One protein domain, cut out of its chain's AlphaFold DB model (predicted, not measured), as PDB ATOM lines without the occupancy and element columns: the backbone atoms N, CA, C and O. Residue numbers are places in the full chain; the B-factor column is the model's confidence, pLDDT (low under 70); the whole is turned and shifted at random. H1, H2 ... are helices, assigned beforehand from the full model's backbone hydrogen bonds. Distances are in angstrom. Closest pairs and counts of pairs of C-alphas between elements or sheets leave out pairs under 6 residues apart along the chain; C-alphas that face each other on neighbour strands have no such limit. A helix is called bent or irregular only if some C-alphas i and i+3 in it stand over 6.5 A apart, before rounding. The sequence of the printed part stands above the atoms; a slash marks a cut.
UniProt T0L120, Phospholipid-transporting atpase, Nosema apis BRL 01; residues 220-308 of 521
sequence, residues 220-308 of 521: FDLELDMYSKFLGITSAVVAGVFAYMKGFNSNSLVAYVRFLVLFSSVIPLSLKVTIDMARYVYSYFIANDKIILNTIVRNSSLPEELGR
ATOM      1  N   PHE A 220      -0.424   7.042 -40.429       91.06
ATOM      2  CA  PHE A 220      -0.076   5.776 -39.784       91.06
ATOM      3  C   PHE A 220       0.293   5.926 -38.294       91.06
ATOM      4  O   PHE A 220      -0.107   5.092 -37.484       91.06
ATOM      5  N   ASP A 221       0.988   7.002 -37.890       91.19
ATOM      6  CA  ASP A 221       1.255   7.259 -36.461       91.19
ATOM      7  C   ASP A 221      -0.051   7.515 -35.681       91.19
ATOM      8  O   ASP A 221      -0.181   7.066 -34.542       91.19
ATOM      9  N   LEU A 222      -1.033   8.195 -36.290       92.50
ATOM     10  CA  LEU A 222      -2.343   8.458 -35.678       92.50
ATOM     11  C   LEU A 222      -3.178   7.173 -35.530       92.50
ATOM     12  O   LEU A 222      -3.816   6.967 -34.498       92.50
ATOM     13  N   GLU A 223      -3.140   6.286 -36.527       93.00
ATOM     14  CA  GLU A 223      -3.757   4.953 -36.463       93.00
ATOM     15  C   GLU A 223      -3.146   4.109 -35.332       93.00
ATOM     16  O   GLU A 223      -3.866   3.516 -34.529       93.00
ATOM     17  N   LEU A 224      -1.815   4.091 -35.215       91.25
ATOM     18  CA  LEU A 224      -1.112   3.360 -34.156       91.25
ATOM     19  C   LEU A 224      -1.401   3.899 -32.755       91.25
ATOM     20  O   LEU A 224      -1.551   3.111 -31.819       91.25
ATOM     21  N   ASP A 225      -1.489   5.219 -32.596       92.25
ATOM     22  CA  ASP A 225      -1.895   5.854 -31.342       92.25
ATOM     23  C   ASP A 225      -3.344   5.476 -30.978       92.25
ATOM     24  O   ASP A 225      -3.615   5.081 -29.842       92.25
ATOM     25  N   MET A 226      -4.263   5.462 -31.951       94.38
ATOM     26  CA  MET A 226      -5.640   4.989 -31.759       94.38
ATOM     27  C   MET A 226      -5.694   3.520 -31.300       94.38
ATOM     28  O   MET A 226      -6.373   3.210 -30.317       94.38
ATOM     29  N   TYR A 227      -4.945   2.618 -31.946       92.75
ATOM     30  CA  TYR A 227      -4.869   1.211 -31.531       92.75
ATOM     31  C   TYR A 227      -4.218   1.041 -30.149       92.75
ATOM     32  O   TYR A 227      -4.692   0.245 -29.337       92.75
ATOM     33  N   SER A 228      -3.177   1.817 -29.840       91.94
ATOM     34  CA  SER A 228      -2.495   1.780 -28.538       91.94
ATOM     35  C   SER A 228      -3.415   2.246 -27.406       91.94
ATOM     36  O   SER A 228      -3.482   1.601 -26.358       91.94
ATOM     37  N   LYS A 229      -4.195   3.310 -27.639       92.50
ATOM     38  CA  LYS A 229      -5.248   3.788 -26.728       92.50
ATOM     39  C   LYS A 229      -6.325   2.727 -26.505       92.50
ATOM     40  O   LYS A 229      -6.674   2.452 -25.359       92.50
ATOM     41  N   PHE A 230      -6.806   2.085 -27.571       94.12
ATOM     42  CA  PHE A 230      -7.804   1.016 -27.479       94.12
ATOM     43  C   PHE A 230      -7.306  -0.188 -26.659       94.12
ATOM     44  O   PHE A 230      -8.012  -0.669 -25.767       94.12
ATOM     45  N   LEU A 231      -6.069  -0.638 -26.899       92.00
ATOM     46  CA  LEU A 231      -5.438  -1.721 -26.136       92.00
ATOM     47  C   LEU A 231      -5.224  -1.340 -24.664       92.00
ATOM     48  O   LEU A 231      -5.469  -2.161 -23.780       92.00
ATOM     49  N   GLY A 232      -4.829  -0.094 -24.382       92.12
ATOM     50  CA  GLY A 232      -4.656   0.409 -23.017       92.12
ATOM     51  C   GLY A 232      -5.960   0.477 -22.222       92.12
ATOM     52  O   GLY A 232      -6.008  -0.009 -21.092       92.12
ATOM     53  N   ILE A 233      -7.036   0.990 -22.828       94.06
ATOM     54  CA  ILE A 233      -8.380   0.982 -22.227       94.06
ATOM     55  C   ILE A 233      -8.832  -0.460 -21.965       94.06
ATOM     56  O   ILE A 233      -9.266  -0.778 -20.859       94.06
ATOM     57  N   THR A 234      -8.665  -1.356 -22.943       92.88
ATOM     58  CA  THR A 234      -9.023  -2.778 -22.801       92.88
ATOM     59  C   THR A 234      -8.250  -3.446 -21.658       92.88
ATOM     60  O   THR A 234      -8.850  -4.120 -20.822       92.88
ATOM     61  N   SER A 235      -6.937  -3.211 -21.557       93.00
ATOM     62  CA  SER A 235      -6.091  -3.742 -20.478       93.00
ATOM     63  C   SER A 235      -6.524  -3.230 -19.095       93.00
ATOM     64  O   SER A 235      -6.663  -4.022 -18.160       93.00
ATOM     65  N   ALA A 236      -6.845  -1.937 -18.970       93.12
ATOM     66  CA  ALA A 236      -7.355  -1.349 -17.729       93.12
ATOM     67  C   ALA A 236      -8.721  -1.930 -17.312       93.12
ATOM     68  O   ALA A 236      -8.921  -2.258 -16.140       93.12
ATOM     69  N   VAL A 237      -9.644  -2.126 -18.262       94.50
ATOM     70  CA  VAL A 237     -10.950  -2.764 -18.007       94.50
ATOM     71  C   VAL A 237     -10.769  -4.206 -17.531       94.50
ATOM     72  O   VAL A 237     -11.346  -4.587 -16.512       94.50
ATOM     73  N   VAL A 238      -9.925  -4.997 -18.202       93.19
ATOM     74  CA  VAL A 238      -9.631  -6.382 -17.798       93.19
ATOM     75  C   VAL A 238      -8.991  -6.424 -16.403       93.19
ATOM     76  O   VAL A 238      -9.442  -7.190 -15.550       93.19
ATOM     77  N   ALA A 239      -8.019  -5.553 -16.112       93.44
ATOM     78  CA  ALA A 239      -7.434  -5.427 -14.774       93.44
ATOM     79  C   ALA A 239      -8.484  -5.085 -13.699       93.44
ATOM     80  O   ALA A 239      -8.437  -5.638 -12.596       93.44
ATOM     81  N   GLY A 240      -9.457  -4.228 -14.026       91.81
ATOM     82  CA  GLY A 240     -10.599  -3.896 -13.170       91.81
ATOM     83  C   GLY A 240     -11.495  -5.101 -12.878       91.81
ATOM     84  O   GLY A 240     -11.807  -5.362 -11.717       91.81
ATOM     85  N   VAL A 241     -11.846  -5.885 -13.903       92.50
ATOM     86  CA  VAL A 241     -12.660  -7.106 -13.754       92.50
ATOM     87  C   VAL A 241     -11.949  -8.149 -12.884       92.50
ATOM     88  O   VAL A 241     -12.556  -8.679 -11.954       92.50
ATOM     89  N   PHE A 242     -10.656  -8.404 -13.103       91.56
ATOM     90  CA  PHE A 242      -9.894  -9.341 -12.264       91.56
ATOM     91  C   PHE A 242      -9.708  -8.839 -10.821       91.56
ATOM     92  O   PHE A 242      -9.763  -9.634  -9.880       91.56
ATOM     93  N   ALA A 243      -9.545  -7.527 -10.615       90.44
ATOM     94  CA  ALA A 243      -9.525  -6.934  -9.278       90.44
ATOM     95  C   ALA A 243     -10.879  -7.082  -8.560       90.44
ATOM     96  O   ALA A 243     -10.899  -7.421  -7.377       90.44
ATOM     97  N   TYR A 244     -11.991  -6.904  -9.279       89.38
ATOM     98  CA  TYR A 244     -13.347  -7.113  -8.769       89.38
ATOM     99  C   TYR A 244     -13.599  -8.581  -8.392       89.38
ATOM    100  O   TYR A 244     -14.017  -8.865  -7.271       89.38
ATOM    101  N   MET A 245     -13.262  -9.527  -9.279       88.44
ATOM    102  CA  MET A 245     -13.409 -10.971  -9.031       88.44
ATOM    103  C   MET A 245     -12.607 -11.466  -7.818       88.44
ATOM    104  O   MET A 245     -12.976 -12.465  -7.204       88.44
ATOM    105  N   LYS A 246     -11.523 -10.774  -7.449       85.25
ATOM    106  CA  LYS A 246     -10.715 -11.080  -6.259       85.25
ATOM    107  C   LYS A 246     -11.375 -10.646  -4.936       85.25
ATOM    108  O   LYS A 246     -10.974 -11.136  -3.881       85.25
ATOM    109  N   GLY A 247     -12.370  -9.760  -4.981       80.31
ATOM    110  CA  GLY A 247     -13.117  -9.274  -3.818       80.31
ATOM    111  C   GLY A 247     -12.561  -7.996  -3.173       80.31
ATOM    112  O   GLY A 247     -11.363  -7.697  -3.209       80.31
ATOM    113  N   PHE A 248     -13.463  -7.230  -2.552       75.88
ATOM    114  CA  PHE A 248     -13.181  -5.929  -1.937       75.88
ATOM    115  C   PHE A 248     -12.567  -6.048  -0.534       75.88
ATOM    116  O   PHE A 248     -13.239  -5.867   0.477       75.88
ATOM    117  N   ASN A 249     -11.259  -6.292  -0.479       77.75
ATOM    118  CA  ASN A 249     -10.465  -6.096   0.738       77.75
ATOM    119  C   ASN A 249      -9.847  -4.684   0.764       77.75
ATOM    120  O   ASN A 249      -9.771  -4.017  -0.269       77.75
ATOM    121  N   SER A 250      -9.309  -4.257   1.912       73.06
ATOM    122  CA  SER A 250      -8.615  -2.961   2.088       73.06
ATOM    123  C   SER A 250      -7.476  -2.697   1.086       73.06
ATOM    124  O   SER A 250      -7.127  -1.550   0.829       73.06
ATOM    125  N   ASN A 251      -6.935  -3.753   0.473       83.38
ATOM    126  CA  ASN A 251      -5.868  -3.706  -0.528       83.38
ATOM    127  C   ASN A 251      -6.381  -3.812  -1.986       83.38
ATOM    128  O   ASN A 251      -5.638  -4.257  -2.865       83.38
ATOM    129  N   SER A 252      -7.636  -3.442  -2.264       81.69
ATOM    130  CA  SER A 252      -8.253  -3.502  -3.604       81.69
ATOM    131  C   SER A 252      -7.475  -2.706  -4.662       81.69
ATOM    132  O   SER A 252      -7.191  -3.234  -5.736       81.69
ATOM    133  N   LEU A 253      -7.025  -1.489  -4.337       86.31
ATOM    134  CA  LEU A 253      -6.183  -0.665  -5.217       86.31
ATOM    135  C   LEU A 253      -4.841  -1.343  -5.538       86.31
ATOM    136  O   LEU A 253      -4.406  -1.355  -6.687       86.31
ATOM    137  N   VAL A 254      -4.212  -1.986  -4.548       89.06
ATOM    138  CA  VAL A 254      -2.966  -2.749  -4.748       89.06
ATOM    139  C   VAL A 254      -3.212  -3.975  -5.634       89.06
ATOM    140  O   VAL A 254      -2.352  -4.340  -6.432       89.06
ATOM    141  N   ALA A 255      -4.380  -4.616  -5.529       88.38
ATOM    142  CA  ALA A 255      -4.763  -5.699  -6.431       88.38
ATOM    143  C   ALA A 255      -4.977  -5.202  -7.869       88.38
ATOM    144  O   ALA A 255      -4.448  -5.821  -8.789       88.38
ATOM    145  N   TYR A 256      -5.673  -4.078  -8.054       90.69
ATOM    146  CA  TYR A 256      -5.879  -3.449  -9.361       90.69
ATOM    147  C   TYR A 256      -4.555  -3.082 -10.038       90.69
ATOM    148  O   TYR A 256      -4.306  -3.525 -11.156       90.69
ATOM    149  N   VAL A 257      -3.653  -2.381  -9.341       91.94
ATOM    150  CA  VAL A 257      -2.332  -2.019  -9.887       91.94
ATOM    151  C   VAL A 257      -1.503  -3.261 -10.234       91.94
ATOM    152  O   VAL A 257      -0.857  -3.287 -11.278       91.94
ATOM    153  N   ARG A 258      -1.554  -4.333  -9.427       91.38
ATOM    154  CA  ARG A 258      -0.877  -5.604  -9.758       91.38
ATOM    155  C   ARG A 258      -1.428  -6.255 -11.028       91.38
ATOM    156  O   ARG A 258      -0.636  -6.737 -11.830       91.38
ATOM    157  N   PHE A 259      -2.748  -6.278 -11.220       92.31
ATOM    158  CA  PHE A 259      -3.337  -6.812 -12.452       92.31
ATOM    159  C   PHE A 259      -3.048  -5.912 -13.659       92.31
ATOM    160  O   PHE A 259      -2.734  -6.432 -14.724       92.31
ATOM    161  N   LEU A 260      -3.051  -4.588 -13.490       92.00
ATOM    162  CA  LEU A 260      -2.684  -3.634 -14.541       92.00
ATOM    163  C   LEU A 260      -1.233  -3.847 -15.001       92.00
ATOM    164  O   LEU A 260      -0.992  -3.946 -16.198       92.00
ATOM    165  N   VAL A 261      -0.279  -4.014 -14.078       92.25
ATOM    166  CA  VAL A 261       1.126  -4.337 -14.411       92.25
ATOM    167  C   VAL A 261       1.270  -5.720 -15.065       92.25
ATOM    168  O   VAL A 261       2.131  -5.912 -15.917       92.25
ATOM    169  N   LEU A 262       0.423  -6.692 -14.717       91.94
ATOM    170  CA  LEU A 262       0.427  -8.010 -15.365       91.94
ATOM    171  C   LEU A 262      -0.068  -7.911 -16.822       91.94
ATOM    172  O   LEU A 262       0.562  -8.450 -17.736       91.94
ATOM    173  N   PHE A 263      -1.151  -7.164 -17.052       91.44
ATOM    174  CA  PHE A 263      -1.747  -6.950 -18.374       91.44
ATOM    175  C   PHE A 263      -1.119  -5.795 -19.179       91.44
ATOM    176  O   PHE A 263      -1.492  -5.597 -20.336       91.44
ATOM    177  N   SER A 264      -0.143  -5.047 -18.649       88.44
ATOM    178  CA  SER A 264       0.540  -3.988 -19.414       88.44
ATOM    179  C   SER A 264       1.401  -4.550 -20.550       88.44
ATOM    180  O   SER A 264       1.664  -3.854 -21.524       88.44
ATOM    181  N   SER A 265       1.777  -5.830 -20.458       86.75
ATOM    182  CA  SER A 265       2.436  -6.606 -21.520       86.75
ATOM    183  C   SER A 265       1.623  -6.712 -22.822       86.75
ATOM    184  O   SER A 265       2.198  -6.993 -23.871       86.75
ATOM    185  N   VAL A 266       0.310  -6.442 -22.778       87.62
ATOM    186  CA  VAL A 266      -0.578  -6.382 -23.953       87.62
ATOM    187  C   VAL A 266      -0.234  -5.208 -24.878       87.62
ATOM    188  O   VAL A 266      -0.480  -5.294 -26.079       87.62
ATOM    189  N   ILE A 267       0.356  -4.126 -24.354       86.88
ATOM    190  CA  ILE A 267       0.876  -3.027 -25.175       86.88
ATOM    191  C   ILE A 267       2.353  -3.325 -25.483       86.88
ATOM    192  O   ILE A 267       3.193  -3.231 -24.583       86.88
ATOM    193  N   PRO A 268       2.718  -3.672 -26.732       83.69
ATOM    194  CA  PRO A 268       4.101  -3.978 -27.080       83.69
ATOM    195  C   PRO A 268       4.972  -2.715 -27.039       83.69
ATOM    196  O   PRO A 268       5.050  -1.962 -28.008       83.69
ATOM    197  N   LEU A 269       5.688  -2.510 -25.929       83.19
ATOM    198  CA  LEU A 269       6.623  -1.388 -25.730       83.19
ATOM    199  C   LEU A 269       7.680  -1.269 -26.847       83.19
ATOM    200  O   LEU A 269       8.135  -0.172 -27.164       83.19
ATOM    201  N   SER A 270       8.058  -2.390 -27.466       90.38
ATOM    202  CA  SER A 270       9.006  -2.438 -28.583       90.38
ATOM    203  C   SER A 270       8.439  -1.931 -29.913       90.38
ATOM    204  O   SER A 270       9.227  -1.549 -30.773       90.38
ATOM    205  N   LEU A 271       7.111  -1.882 -30.095       88.50
ATOM    206  CA  LEU A 271       6.465  -1.587 -31.383       88.50
ATOM    207  C   LEU A 271       6.950  -0.265 -31.988       88.50
ATOM    208  O   LEU A 271       7.334  -0.225 -33.156       88.50
ATOM    209  N   LYS A 272       7.003   0.798 -31.176       87.62
ATOM    210  CA  LYS A 272       7.467   2.120 -31.617       87.62
ATOM    211  C   LYS A 272       8.932   2.090 -32.067       87.62
ATOM    212  O   LYS A 272       9.251   2.599 -33.137       87.62
ATOM    213  N   VAL A 273       9.801   1.423 -31.302       91.44
ATOM    214  CA  VAL A 273      11.234   1.288 -31.616       91.44
ATOM    215  C   VAL A 273      11.450   0.463 -32.888       91.44
ATOM    216  O   VAL A 273      12.252   0.846 -33.737       91.44
ATOM    217  N   THR A 274      10.716  -0.639 -33.062       93.19
ATOM    218  CA  THR A 274      10.792  -1.474 -34.270       93.19
ATOM    219  C   THR A 274      10.340  -0.708 -35.515       93.19
ATOM    220  O   THR A 274      10.997  -0.803 -36.550       93.19
ATOM    221  N   ILE A 275       9.270   0.088 -35.418       92.19
ATOM    222  CA  ILE A 275       8.775   0.918 -36.525       92.19
ATOM    223  C   ILE A 275       9.765   2.029 -36.872       92.19
ATOM    224  O   ILE A 275      10.103   2.191 -38.043       92.19
ATOM    225  N   ASP A 276      10.279   2.764 -35.887       91.81
ATOM    226  CA  ASP A 276      11.226   3.854 -36.147       91.81
ATOM    227  C   ASP A 276      12.568   3.324 -36.703       91.81
ATOM    228  O   ASP A 276      13.163   3.946 -37.587       91.81
ATOM    229  N   MET A 277      12.996   2.122 -36.295       94.56
ATOM    230  CA  MET A 277      14.135   1.422 -36.903       94.56
ATOM    231  C   MET A 277      13.845   0.980 -38.348       94.56
ATOM    232  O   MET A 277      14.691   1.152 -39.226       94.56
ATOM    233  N   ALA A 278      12.649   0.450 -38.632       94.44
ATOM    234  CA  ALA A 278      12.247   0.077 -39.990       94.44
ATOM    235  C   ALA A 278      12.198   1.301 -40.920       94.44
ATOM    236  O   ALA A 278      12.768   1.274 -42.010       94.44
ATOM    237  N   ARG A 279      11.610   2.412 -40.457       94.62
ATOM    238  CA  ARG A 279      11.584   3.712 -41.148       94.62
ATOM    239  C   ARG A 279      12.984   4.219 -41.503       94.62
ATOM    240  O   ARG A 279      13.203   4.674 -42.628       94.62
ATOM    241  N   TYR A 280      13.945   4.095 -40.584       94.81
ATOM    242  CA  TYR A 280      15.346   4.433 -40.841       94.81
ATOM    243  C   TYR A 280      15.958   3.557 -41.950       94.81
ATOM    244  O   TYR A 280      16.558   4.085 -42.889       94.81
ATOM    245  N   VAL A 281      15.748   2.236 -41.899       95.81
ATOM    246  CA  VAL A 281      16.239   1.292 -42.920       95.81
ATOM    247  C   VAL A 281      15.609   1.559 -44.294       95.81
ATOM    248  O   VAL A 281      16.328   1.628 -45.290       95.81
ATOM    249  N   TYR A 282      14.295   1.788 -44.370       95.31
ATOM    250  CA  TYR A 282      13.624   2.125 -45.631       95.31
ATOM    251  C   TYR A 282      14.100   3.467 -46.198       95.31
ATOM    252  O   TYR A 282      14.360   3.567 -47.394       95.31
ATOM    253  N   SER A 283      14.301   4.476 -45.346       95.06
ATOM    254  CA  SER A 283      14.870   5.767 -45.753       95.06
ATOM    255  C   SER A 283      16.283   5.620 -46.328       95.06
ATOM    256  O   SER A 283      16.611   6.253 -47.330       95.06
ATOM    257  N   TYR A 284      17.107   4.750 -45.735       94.25
ATOM    258  CA  TYR A 284      18.442   4.429 -46.239       94.25
ATOM    259  C   TYR A 284      18.400   3.709 -47.595       94.25
ATOM    260  O   TYR A 284      19.230   3.996 -48.457       94.25
ATOM    261  N   PHE A 285      17.438   2.810 -47.825       95.12
ATOM    262  CA  PHE A 285      17.265   2.171 -49.134       95.12
ATOM    263  C   PHE A 285      16.786   3.157 -50.207       95.12
ATOM    264  O   PHE A 285      17.353   3.163 -51.294       95.12
ATOM    265  N   ILE A 286      15.834   4.044 -49.892       94.69
ATOM    266  CA  ILE A 286      15.360   5.094 -50.815       94.69
ATOM    267  C   ILE A 286      16.502   6.051 -51.204       94.69
ATOM    268  O   ILE A 286      16.634   6.413 -52.369       94.69
ATOM    269  N   ALA A 287      17.358   6.438 -50.253       94.12
ATOM    270  CA  ALA A 287      18.493   7.330 -50.519       94.12
ATOM    271  C   ALA A 287      19.617   6.687 -51.360       94.12
ATOM    272  O   ALA A 287      20.398   7.404 -51.979       94.12
ATOM    273  N   ASN A 288      19.712   5.352 -51.380       92.88
ATOM    274  CA  ASN A 288      20.751   4.603 -52.099       92.88
ATOM    275  C   ASN A 288      20.224   3.867 -53.346       92.88
ATOM    276  O   ASN A 288      20.913   2.991 -53.881       92.88
ATOM    277  N   ASP A 289      19.015   4.192 -53.812       95.75
ATOM    278  CA  ASP A 289      18.470   3.608 -55.035       95.75
ATOM    279  C   ASP A 289      19.282   4.060 -56.264       95.75
ATOM    280  O   ASP A 289      19.561   5.241 -56.475       95.75
ATOM    281  N   LYS A 290      19.667   3.092 -57.100       93.50
ATOM    282  CA  LYS A 290      20.402   3.324 -58.350       93.50
ATOM    283  C   LYS A 290      19.486   3.738 -59.501       93.50
ATOM    284  O   LYS A 290      19.984   4.261 -60.494       93.50
ATOM    285  N   ILE A 291      18.182   3.479 -59.391       96.56
ATOM    286  CA  ILE A 291      17.179   3.845 -60.397       96.56
ATOM    287  C   ILE A 291      16.873   5.346 -60.299       96.56
ATOM    288  O   ILE A 291      16.807   6.027 -61.322       96.56
ATOM    289  N   ILE A 292      16.742   5.877 -59.078       92.12
ATOM    290  CA  ILE A 292      16.411   7.285 -58.816       92.12
ATOM    291  C   ILE A 292      17.645   8.027 -58.281       92.12
ATOM    292  O   ILE A 292      17.802   8.272 -57.082       92.12
ATOM    293  N   LEU A 293      18.539   8.390 -59.203       90.06
ATOM    294  CA  LEU A 293      19.785   9.099 -58.903       90.06
ATOM    295  C   LEU A 293      19.545  10.431 -58.168       90.06
ATOM    296  O   LEU A 293      18.590  11.153 -58.450       90.06
ATOM    297  N   ASN A 294      20.476  10.788 -57.277       89.69
ATOM    298  CA  ASN A 294      20.479  12.025 -56.480       89.69
ATOM    299  C   ASN A 294      19.295  12.186 -55.497       89.69
ATOM    300  O   ASN A 294      19.004  13.302 -55.059       89.69
ATOM    301  N   THR A 295      18.636  11.092 -55.105       91.88
ATOM    302  CA  THR A 295      17.573  11.114 -54.086       91.88
ATOM    303  C   THR A 295      18.138  11.402 -52.692       91.88
ATOM    304  O   THR A 295      18.976  10.664 -52.185       91.88
ATOM    305  N   ILE A 296      17.652  12.461 -52.031       92.25
ATOM    306  CA  ILE A 296      18.056  12.833 -50.664       92.25
ATOM    307  C   ILE A 296      16.834  12.826 -49.743       92.25
ATOM    308  O   ILE A 296      15.974  13.710 -49.814       92.25
ATOM    309  N   VAL A 297      16.777  11.861 -48.824       92.25
ATOM    310  CA  VAL A 297      15.708  11.764 -47.820       92.25
ATOM    311  C   VAL A 297      15.981  12.742 -46.673       92.25
ATOM    312  O   VAL A 297      16.835  12.504 -45.825       92.25
ATOM    313  N   ARG A 298      15.246  13.863 -46.640       91.00
ATOM    314  CA  ARG A 298      15.359  14.892 -45.582       91.00
ATOM    315  C   ARG A 298      14.521  14.618 -44.331       91.00
ATOM    316  O   ARG A 298      14.778  15.220 -43.296       91.00
ATOM    317  N   ASN A 299      13.508  13.759 -44.428       90.44
ATOM    318  CA  ASN A 299      12.717  13.318 -43.286       90.44
ATOM    319  C   ASN A 299      12.520  11.804 -43.364       90.44
ATOM    320  O   ASN A 299      11.859  11.323 -44.282       90.44
ATOM    321  N   SER A 300      13.078  11.078 -42.399       92.38
ATOM    322  CA  SER A 300      12.999   9.622 -42.314       92.38
ATOM    323  C   SER A 300      11.744   9.103 -41.606       92.38
ATOM    324  O   SER A 300      11.566   7.893 -41.538       92.38
ATOM    325  N   SER A 301      10.869   9.970 -41.077       90.31
ATOM    326  CA  SER A 301       9.700   9.533 -40.296       90.31
ATOM    327  C   SER A 301       8.470   9.127 -41.117       90.31
ATOM    328  O   SER A 301       7.528   8.614 -40.529       90.31
ATOM    329  N   LEU A 302       8.454   9.373 -42.436       92.06
ATOM    330  CA  LEU A 302       7.268   9.199 -43.299       92.06
ATOM    331  C   LEU A 302       7.454   8.321 -44.569       92.06
ATOM    332  O   LEU A 302       6.744   8.575 -45.547       92.06
ATOM    333  N   PRO A 303       8.381   7.340 -44.660       93.44
ATOM    334  CA  PRO A 303       8.558   6.567 -45.894       93.44
ATOM    335  C   PRO A 303       7.296   5.784 -46.301       93.44
ATOM    336  O   PRO A 303       7.016   5.659 -47.489       93.44
ATOM    337  N   GLU A 304       6.497   5.308 -45.343       91.81
ATOM    338  CA  GLU A 304       5.240   4.591 -45.588       91.81
ATOM    339  C   GLU A 304       4.104   5.483 -46.116       91.81
ATOM    340  O   GLU A 304       3.240   5.007 -46.853       91.81
ATOM    341  N   GLU A 305       4.118   6.784 -45.809       91.69
ATOM    342  CA  GLU A 305       3.106   7.734 -46.294       91.69
ATOM    343  C   GLU A 305       3.217   7.953 -47.810       91.69
ATOM    344  O   GLU A 305       2.222   8.272 -48.460       91.69
ATOM    345  N   LEU A 306       4.391   7.702 -48.407       92.19
ATOM    346  CA  LEU A 306       4.579   7.729 -49.863       92.19
ATOM    347  C   LEU A 306       3.675   6.714 -50.583       92.19
ATOM    348  O   LEU A 306       3.234   6.977 -51.698       92.19
ATOM    349  N   GLY A 307       3.351   5.589 -49.934       91.94
ATOM    350  CA  GLY A 307       2.411   4.586 -50.447       91.94
ATOM    351  C   GLY A 307       0.930   4.932 -50.245       91.94
ATOM    352  O   GLY A 307       0.072   4.205 -50.736       91.94
ATOM    353  N   ARG A 308       0.619   6.020 -49.525       91.56
ATOM    354  CA  ARG A 308      -0.748   6.465 -49.183       91.56
ATOM    355  C   ARG A 308      -1.191   7.723 -49.951       91.56
ATOM    356  O   ARG A 308      -2.318   8.190 -49.782       91.56
TER     357      ARG A 308
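Overview. This is residues 220 to 308 of the 521 residues of the protein "Phospholipid-transporting atpase" of Nosema apis BRL 01 (UniProt T0L120). What shape does the model make? It is a long, thin rod in which helix H1 runs one way and H2 and then H3 run back, one after the other, with H2 packed on part of H1 as a helical hairpin and H3 carrying the rod on beyond the beginning of H1. Past H3 the link of residues 288 to 302 folds back, with residues 289 to 294 sticking out, and short H4 meets the side of H3 with its first residue, Pro 303, and points away from it, about perpendicular to H3. What is it made of? The printed part has 89 residues with four named helices, in the order H1, H2, H3, H4, and no named strand, and its class is all helix. It is extended, with a radius of gyration of the C-alphas of 20.7 A and spans of 68 by 19 by 15 A.

Along the chain. Where is the longest helix? H1 is residues 220 to 245, 37.5 A from C-alpha 220 at (-0.076, 5.776, -39.784) to C-alpha 245 at (-13.409, -10.971, -9.031). Which helices follow? H2 is residues 252 to 266, 21.9 A long, and only just irregular: C-alphas 262 and 265 are 6.6 A apart. H3 is residues 270 to 287, 25.8 A long. H4 is residues 303 to 308, 9.9 A long, ending with C-alpha 308 at (-0.748, 6.465, -49.183).

Arrangement. What touches H1? With residues 231 to 243 alone it touches H2, opposite ways at a steep tilt of 38 degrees; their closest C-alphas, of Ala 239 and Phe 259, are 4.9 A apart. How do H3 and H4 stand? H1 and H3 are near each other, with 5 pairs of C-alphas within 10 A. With residues 279 to 283 alone H3 touches H4, about perpendicular at 87 degrees, the closest C-alphas being those of Arg 279 and Pro 303, 6.3 A apart. H1 and H4 are close but not clearly touching, with C-alphas of Phe 220 and Glu 305 closest at 7.5 A, while H2 is apart from both H3 and H4. Are the helix backbones complete? In H1 and H3 every O i to N i+4 pair is within hydrogen-bond range; in H2 9 of 11 are, and in H4 0 of 2, beside 3 of 3 O i to N i+3 pairs.

Size, cuts and confidence. How large is it? The two C-alphas farthest apart, of Asn 249 and Leu 293, are 68.6 A apart. Which links are long? H3 to H4 is long, H1 to H2 short and H2 to H3 tight, and the printed part has no cut. Where is confidence low? The mean pLDDT of the printed part is 90.8, and no printed residue is under 70.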